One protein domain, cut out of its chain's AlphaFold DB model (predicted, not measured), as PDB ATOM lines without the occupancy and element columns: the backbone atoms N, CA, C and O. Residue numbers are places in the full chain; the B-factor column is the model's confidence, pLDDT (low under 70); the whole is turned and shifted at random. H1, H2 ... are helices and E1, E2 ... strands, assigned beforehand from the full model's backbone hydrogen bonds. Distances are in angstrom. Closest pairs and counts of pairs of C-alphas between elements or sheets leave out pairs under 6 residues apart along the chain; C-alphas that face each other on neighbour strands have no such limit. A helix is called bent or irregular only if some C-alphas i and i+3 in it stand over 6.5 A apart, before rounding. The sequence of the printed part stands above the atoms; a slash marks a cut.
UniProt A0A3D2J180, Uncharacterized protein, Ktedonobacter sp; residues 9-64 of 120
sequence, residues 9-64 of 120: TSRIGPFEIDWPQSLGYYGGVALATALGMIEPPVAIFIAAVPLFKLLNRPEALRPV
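What this domain is: This is residues 9 to 64 of the 120 residues of an uncharacterized protein of Ktedonobacter sp (UniProt A0A3D2J180). Look for a narrow, open V of two helices, H1 and H2, a helical hairpin joined at its closed end by residues 35 to 39; a small two-stranded hairpin, E1 and E2, extends the H1 arm at the open end, and an unnamed tail, residues 56 to 64, extends the H2 arm. The helices touch only towards their joined ends, and the open side between the strands and H2 is unfilled. The 56 printed residues hold, along the chain, E1, E2, H1 and H2; the sheet has the order E1 - E2, antiparallel, and the class is mostly helix. The whole is loose, with a radius of gyration of the C-alphas of 13.5 A, and flat, spanning 39 by 23 by 11 A.

How they stand to each other: Start at the sheet, where E1, residues 9 to 12, and E2, residues 15 to 18, form a hairpin, antiparallel at 158 degrees between their directions. The C-alphas of Thr 9 and Asp 18 face each other at 4.4 A. Within hydrogen-bond range you will find N 10 and O 17, 2.8 A, and N 17 and O 10, 2.8 A. Go on to H1, residues 19 to 34, which follows E2 with no residue between; the closest C-alphas of E1 and H1 are those of Thr 9 and Trp 19, 5.9 A apart. Next find H2, residues 40 to 55. H1 and H2 touch, through residues 26 to 33 of H1 and 40 to 47 of H2 alone; their closest C-alphas are those of Val 29 and Ala 43, 6.1 A apart. They run opposite ways at a shallow tilt of 25 degrees. H2 is irregular, with C-alphas 47 and 50 at 7.0 A, and has a kink of 32 degrees near residue 49. E1 and E2 are both apart from H2. Every O i to N i+4 pair is within hydrogen-bond range in H1, and 10 of 12 are in H2.

Where its parts are: Find C-alpha 9 at (132.512, 128.762, 75.484), where E1 begins; it runs to Ile 12. E2 runs from Phe 15 to Asp 18. From C-alpha 19 at (127.177, 127.148, 77.408), H1 runs 21.5 A to Ala 34. H2 runs 23.2 A from Pro 40 to C-alpha 55 at (120.709, 144.771, 69.916).

The domain as a whole: The two C-alphas farthest apart are those of Leu 35 and Leu 61, 39.6 A. The printed part has no cut, and the links E1 to E2, E2 to H1 and H1 to H2 are tight. Mean pLDDT of the printed part is 85.8; look at the B-factors of residues 56 to 64 to find the values under 70.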
ATOM      1  N   THR A   9     132.891 127.569  76.230       81.69
ATOM      2  CA  THR A   9     132.512 128.762  75.484       81.69
ATOM      3  C   THR A   9     132.697 128.503  73.994       81.69
ATOM      4  O   THR A   9     133.794 128.198  73.530       81.69
ATOM      5  N   SER A  10     131.613 128.593  73.226       81.81
ATOM      6  CA  SER A  10     131.632 128.410  71.776       81.81
ATOM      7  C   SER A  10     131.564 129.755  71.065       81.81
ATOM      8  O   SER A  10     130.718 130.592  71.377       81.81
ATOM      9  N   ARG A  11     132.440 129.967  70.081       81.69
ATOM     10  CA  ARG A  11     132.424 131.167  69.241       81.69
ATOM     11  C   ARG A  11     131.786 130.858  67.893       81.69
ATOM     12  O   ARG A  11     132.297 130.032  67.142       81.69
ATOM     13  N   ILE A  12     130.706 131.558  67.562       78.88
ATOM     14  CA  ILE A  12     130.012 131.458  66.277       78.88
ATOM     15  C   ILE A  12     130.070 132.832  65.604       78.88
ATOM     16  O   ILE A  12     129.277 133.733  65.884       78.88
ATOM     17  N   GLY A  13     131.058 133.017  64.724       78.12
ATOM     18  CA  GLY A  13     131.312 134.300  64.065       78.12
ATOM     19  C   GLY A  13     131.654 135.409  65.078       78.12
ATOM     20  O   GLY A  13     132.612 135.250  65.834       78.12
ATOM     21  N   PRO A  14     130.917 136.537  65.109       76.50
ATOM     22  CA  PRO A  14     131.135 137.607  66.085       76.50
ATOM     23  C   PRO A  14     130.521 137.314  67.465       76.50
ATOM     24  O   PRO A  14     130.659 138.138  68.367       76.50
ATOM     25  N   PHE A  15     129.820 136.189  67.632       77.44
ATOM     26  CA  PHE A  15     129.139 135.839  68.873       77.44
ATOM     27  C   PHE A  15     129.949 134.833  69.681       77.44
ATOM     28  O   PHE A  15     130.537 133.904  69.130       77.44
ATOM     29  N   GLU A  16     129.949 135.017  70.991       82.19
ATOM     30  CA  GLU A  16     130.567 134.123  71.959       82.19
ATOM     31  C   GLU A  16     129.472 133.653  72.917       82.19
ATOM     32  O   GLU A  16     128.721 134.467  73.458       82.19
ATOM     33  N   ILE A  17     129.320 132.337  73.030       84.75
ATOM     34  CA  ILE A  17     128.247 131.674  73.763       84.75
ATOM     35  C   ILE A  17     128.887 130.887  74.894       84.75
ATOM     36  O   ILE A  17     129.558 129.889  74.648       84.75
ATOM     37  N   ASP A  18     128.644 131.318  76.124       88.81
ATOM     38  CA  ASP A  18     128.956 130.550  77.325       88.81
ATOM     39  C   ASP A  18     127.847 129.506  77.532       88.81
ATOM     40  O   ASP A  18     126.698 129.857  77.841       88.81
ATOM     41  N   TRP A  19     128.153 128.229  77.281       90.56
ATOM     42  CA  TRP A  19     127.177 127.148  77.408       90.56
ATOM     43  C   TRP A  19     126.653 126.990  78.846       90.56
ATOM     44  O   TRP A  19     125.429 126.974  78.998       90.56
ATOM     45  N   PRO A  20     127.500 126.905  79.895       89.69
ATOM     46  CA  PRO A  20     127.064 126.830  81.287       89.69
ATOM     47  C   PRO A  20     126.083 127.930  81.673       89.69
ATOM     48  O   PRO A  20     124.996 127.644  82.184       89.69
ATOM     49  N   GLN A  21     126.430 129.186  81.386       89.31
ATOM     50  CA  GLN A  21     125.591 130.320  81.745       89.31
ATOM     51  C   GLN A  21     124.276 130.313  80.960       89.31
ATOM     52  O   GLN A  21     123.211 130.562  81.532       89.31
ATOM     53  N   SER A  22     124.330 129.995  79.664       90.06
ATOM     54  CA  SER A  22     123.138 129.920  78.814       90.06
ATOM     55  C   SER A  22     122.184 128.828  79.291       90.06
ATOM     56  O   SER A  22     120.981 129.062  79.411       90.06
ATOM     57  N   LEU A  23     122.716 127.649  79.618       93.38
ATOM     58  CA  LEU A  23     121.924 126.517  80.083       93.38
ATOM     59  C   LEU A  23     121.271 126.813  81.437       93.38
ATOM     60  O   LEU A  23     120.090 126.531  81.614       93.38
ATOM     61  N   GLY A  24     122.004 127.440  82.362       94.44
ATOM     62  CA  GLY A  24     121.456 127.871  83.647       94.44
ATOM     63  C   GLY A  24     120.349 128.916  83.494       94.44
ATOM     64  O   GLY A  24     119.301 128.808  84.127       94.44
ATOM     65  N   TYR A  25     120.545 129.894  82.608       94.81
ATOM     66  CA  TYR A  25     119.569 130.955  82.373       94.81
ATOM     67  C   TYR A  25     118.274 130.427  81.744       94.81
ATOM     68  O   TYR A  25     117.200 130.557  82.332       94.81
ATOM     69  N   TYR A  26     118.361 129.793  80.572       95.81
ATOM     70  CA  TYR A  26     117.174 129.297  79.870       95.81
ATOM     71  C   TYR A  26     116.551 128.092  80.578       95.81
ATOM     72  O   TYR A  26     115.327 127.984  80.627       95.81
ATOM     73  N   GLY A  27     117.369 127.223  81.180       96.56
ATOM     74  CA  GLY A  27     116.895 126.112  82.002       96.56
ATOM     75  C   GLY A  27     116.136 126.593  83.238       96.56
ATOM     76  O   GLY A  27     115.055 126.085  83.521       96.56
ATOM     77  N   GLY A  28     116.639 127.622  83.926       97.25
ATOM     78  CA  GLY A  28     115.948 128.243  85.057       97.25
ATOM     79  C   GLY A  28     114.601 128.852  84.663       97.25
ATOM     80  O   GLY A  28     113.603 128.606  85.337       97.25
ATOM     81  N   VAL A  29     114.542 129.577  83.540       97.38
ATOM     82  CA  VAL A  29     113.285 130.131  83.005       97.38
ATOM     83  C   VAL A  29     112.299 129.015  82.649       97.38
ATOM     84  O   VAL A  29     111.129 129.083  83.030       97.38
ATOM     85  N   ALA A  30     112.758 127.964  81.965       97.19
ATOM     86  CA  ALA A  30     111.919 126.833  81.586       97.19
ATOM     87  C   ALA A  30     111.351 126.099  82.811       97.19
ATOM     88  O   ALA A  30     110.149 125.847  82.869       97.19
ATOM     89  N   LEU A  31     112.187 125.816  83.817       98.19
ATOM     90  CA  LEU A  31     111.760 125.172  85.060       98.19
ATOM     91  C   LEU A  31     110.788 126.048  85.853       98.19
ATOM     92  O   LEU A  31     109.741 125.562  86.269       98.19
ATOM     93  N   ALA A  32     111.086 127.339  86.015       97.69
ATOM     94  CA  ALA A  32     110.191 128.278  86.690       97.69
ATOM     95  C   ALA A  32     108.814 128.341  86.011       97.69
ATOM     96  O   ALA A  32     107.791 128.404  86.691       97.69
ATOM     97  N   THR A  33     108.780 128.273  84.678       97.62
ATOM     98  CA  THR A  33     107.525 128.248  83.913       97.62
ATOM     99  C   THR A  33     106.783 126.928  84.107       97.62
ATOM    100  O   THR A  33     105.587 126.926  84.381       97.62
ATOM    101  N   ALA A  34     107.485 125.794  84.014       97.50
ATOM    102  CA  ALA A  34     106.896 124.461  84.158       97.50
ATOM    103  C   ALA A  34     106.334 124.204  85.566       97.50
ATOM    104  O   ALA A  34     105.326 123.519  85.714       97.50
ATOM    105  N   LEU A  35     106.966 124.778  86.593       98.19
ATOM    106  CA  LEU A  35     106.508 124.721  87.983       98.19
ATOM    107  C   LEU A  35     105.420 125.760  88.306       98.19
ATOM    108  O   LEU A  35     104.948 125.806  89.438       98.19
ATOM    109  N   GLY A  36     105.035 126.607  87.345       96.25
ATOM    110  CA  GLY A  36     104.022 127.645  87.537       96.25
ATOM    111  C   GLY A  36     104.471 128.821  88.410       96.25
ATOM    112  O   GLY A  36     103.628 129.571  88.890       96.25
ATOM    113  N   MET A  37     105.779 129.004  88.633       97.81
ATOM    114  CA  MET A  37     106.305 130.164  89.369       97.81
ATOM    115  C   MET A  37     106.226 131.453  88.548       97.81
ATOM    116  O   MET A  37     106.099 132.535  89.116       97.81
ATOM    117  N   ILE A  38     106.327 131.342  87.221       97.25
ATOM    118  CA  ILE A  38     106.162 132.458  86.288       97.25
ATOM    119  C   ILE A  38     105.184 132.070  85.183       97.25
ATOM    120  O   ILE A  38     105.185 130.933  84.707       97.25
ATOM    121  N   GLU A  39     104.354 133.018  84.756       96.94
ATOM    122  CA  GLU A  39     103.427 132.792  83.650       96.94
ATOM    123  C   GLU A  39     104.173 132.736  82.301       96.94
ATOM    124  O   GLU A  39     105.162 133.456  82.115       96.94
ATOM    125  N   PRO A  40     103.695 131.951  81.315       97.31
ATOM    126  CA  PRO A  40     104.369 131.807  80.022       97.31
ATOM    127  C   PRO A  40     104.680 133.128  79.290       97.31
ATOM    128  O   PRO A  40     105.789 133.257  78.768       97.31
ATOM    129  N   PRO A  41     103.793 134.146  79.270       97.12
ATOM    130  CA  PRO A  41     104.120 135.434  78.653       97.12
ATOM    131  C   PRO A  41     105.314 136.135  79.320       97.12
ATOM    132  O   PRO A  41     106.166 136.707  78.638       97.12
ATOM    133  N   VAL A  42     105.414 136.047  80.650       96.88
ATOM    134  CA  VAL A  42     106.525 136.619  81.426       96.88
ATOM    135  C   VAL A  42     107.821 135.864  81.137       96.88
ATOM    136  O   VAL A  42     108.870 136.480  80.953       96.88
ATOM    137  N   ALA A  43     107.752 134.537  81.029       96.62
ATOM    138  CA  ALA A  43     108.898 133.704  80.682       96.62
ATOM    139  C   ALA A  43     109.498 134.069  79.317       96.62
ATOM    140  O   ALA A  43     110.717 134.201  79.197       96.62
ATOM    141  N   ILE A  44     108.649 134.302  78.307       97.25
ATOM    142  CA  ILE A  44     109.076 134.757  76.975       97.25
ATOM    143  C   ILE A  44     109.796 136.104  77.074       97.25
ATOM    144  O   ILE A  44     110.863 136.280  76.485       97.25
ATOM    145  N   PHE A  45     109.240 137.048  77.839       95.44
ATOM    146  CA  PHE A  45     109.852 138.360  78.024       95.44
ATOM    147  C   PHE A  45     111.243 138.258  78.660       95.44
ATOM    148  O   PHE A  45     112.192 138.858  78.158       95.44
ATOM    149  N   ILE A  46     111.384 137.456  79.722       95.25
ATOM    150  CA  ILE A  46     112.672 137.212  80.381       95.25
ATOM    151  C   ILE A  46     113.654 136.592  79.382       95.25
ATOM    152  O   ILE A  46     114.738 137.136  79.183       95.25
ATOM    153  N   ALA A  47     113.259 135.525  78.686       95.12
ATOM    154  CA  ALA A  47     114.099 134.853  77.696       95.12
ATOM    155  C   ALA A  47     114.584 135.785  76.565       95.12
ATOM    156  O   ALA A  47     115.655 135.557  76.006       95.12
ATOM    157  N   ALA A  48     113.846 136.854  76.251       94.38
ATOM    158  CA  ALA A  48     114.222 137.844  75.243       94.38
ATOM    159  C   ALA A  48     115.232 138.904  75.734       94.38
ATOM    160  O   ALA A  48     115.852 139.588  74.916       94.38
ATOM    161  N   VAL A  49     115.455 139.060  77.045       93.56
ATOM    162  CA  VAL A  49     116.353 140.094  77.601       93.56
ATOM    163  C   VAL A  49     117.781 140.029  77.029       93.56
ATOM    164  O   VAL A  49     118.303 141.083  76.641       93.56
ATOM    165  N   PRO A  50     118.441 138.856  76.927       88.00
ATOM    166  CA  PRO A  50     119.773 138.764  76.330       88.00
ATOM    167  C   PRO A  50     119.804 139.237  74.870       88.00
ATOM    168  O   PRO A  50     120.769 139.882  74.458       88.00
ATOM    169  N   LEU A  51     118.730 138.991  74.109       85.19
ATOM    170  CA  LEU A  51     118.599 139.444  72.724       85.19
ATOM    171  C   LEU A  51     118.517 140.973  72.643       85.19
ATOM    172  O   LEU A  51     119.230 141.585  71.850       85.19
ATOM    173  N   PHE A  52     117.722 141.614  73.501       84.69
ATOM    174  CA  PHE A  52     117.671 143.079  73.555       84.69
ATOM    175  C   PHE A  52     119.014 143.691  73.964       84.69
ATOM    176  O   PHE A  52     119.437 144.692  73.385       84.69
ATOM    177  N   LYS A  53     119.735 143.067  74.905       81.75
ATOM    178  CA  LYS A  53     121.096 143.496  75.267       81.75
ATOM    179  C   LYS A  53     122.072 143.396  74.098       81.75
ATOM    180  O   LYS A  53     122.963 144.233  73.989       81.75
ATOM    181  N   LEU A  54     121.907 142.396  73.234       75.44
ATOM    182  CA  LEU A  54     122.710 142.239  72.025       75.44
ATOM    183  C   LEU A  54     122.420 143.348  71.002       75.44
ATOM    184  O   LEU A  54     123.351 143.878  70.400       75.44
ATOM    185  N   LEU A  55     121.147 143.716  70.836       73.12
ATOM    186  CA  LEU A  55     120.709 144.771  69.916       73.12
ATOM    187  C   LEU A  55     121.120 146.173  70.376       73.12
ATOM    188  O   LEU A  55     121.392 147.032  69.544       73.12
ATOM    189  N   ASN A  56     121.211 146.397  71.687       69.81
ATOM    190  CA  ASN A  56     121.559 147.697  72.258       69.81
ATOM    191  C   ASN A  56     123.079 147.969  72.305       69.81
ATOM    192  O   ASN A  56     123.517 148.896  72.986       69.81
ATOM    193  N   ARG A  57     123.913 147.158  71.629       66.75
ATOM    194  CA  ARG A  57     125.361 147.402  71.539       66.75
ATOM    195  C   ARG A  57     125.675 148.364  70.378       66.75
ATOM    196  O   ARG A  57     125.524 147.965  69.222       66.75
ATOM    197  N   PRO A  58     126.169 149.586  70.655       56.06
ATOM    198  CA  PRO A  58     126.359 150.642  69.652       56.06
ATOM    199  C   PRO A  58     127.393 150.324  68.556       56.06
ATOM    200  O   PRO A  58     127.378 150.962  67.508       56.06
ATOM    201  N   GLU A  59     128.249 149.313  68.737       58.25
ATOM    202  CA  GLU A  59     129.256 148.906  67.739       58.25
ATOM    203  C   GLU A  59     128.779 147.792  66.781       58.25
ATOM    204  O   GLU A  59     129.502 147.374  65.873       58.25
ATOM    205  N   ALA A  60     127.545 147.296  66.930       54.00
ATOM    206  CA  ALA A  60     127.037 146.163  66.159       54.00
ATOM    207  C   ALA A  60     126.298 146.607  64.876       54.00
ATOM    208  O   ALA A  60     125.082 146.490  64.749       54.00
ATOM    209  N   LEU A  61     127.048 147.059  63.865       57.88
ATOM    210  CA  LEU A  61     126.522 147.519  62.564       57.88
ATOM    211  C   LEU A  61     125.834 146.439  61.686       57.88
ATOM    212  O   LEU A  61     125.331 146.759  60.610       57.88
ATOM    213  N   ARG A  62     125.785 145.160  62.096       60.50
ATOM    214  CA  ARG A  62     125.182 144.058  61.302       60.50
ATOM    215  C   ARG A  62     123.870 143.482  61.859       60.50
ATOM    216  O   ARG A  62     122.946 143.324  61.064       60.50
ATOM    217  N   PRO A  63     123.725 143.193  63.167       59.28
ATOM    218  CA  PRO A  63     122.489 142.615  63.706       59.28
ATOM    219  C   PRO A  63     121.293 143.562  63.586       59.28
ATOM    220  O   PRO A  63     120.206 143.134  63.209       59.28
ATOM    221  N   VAL A  64     121.511 144.862  63.810       60.00
ATOM    222  CA  VAL A  64     120.476 145.897  63.648       60.00
ATOM    223  C   VAL A  64     120.001 145.978  62.192       60.00
ATOM    224  O   VAL A  64     118.804 146.072  61.937       60.00
TER     225      VAL A  64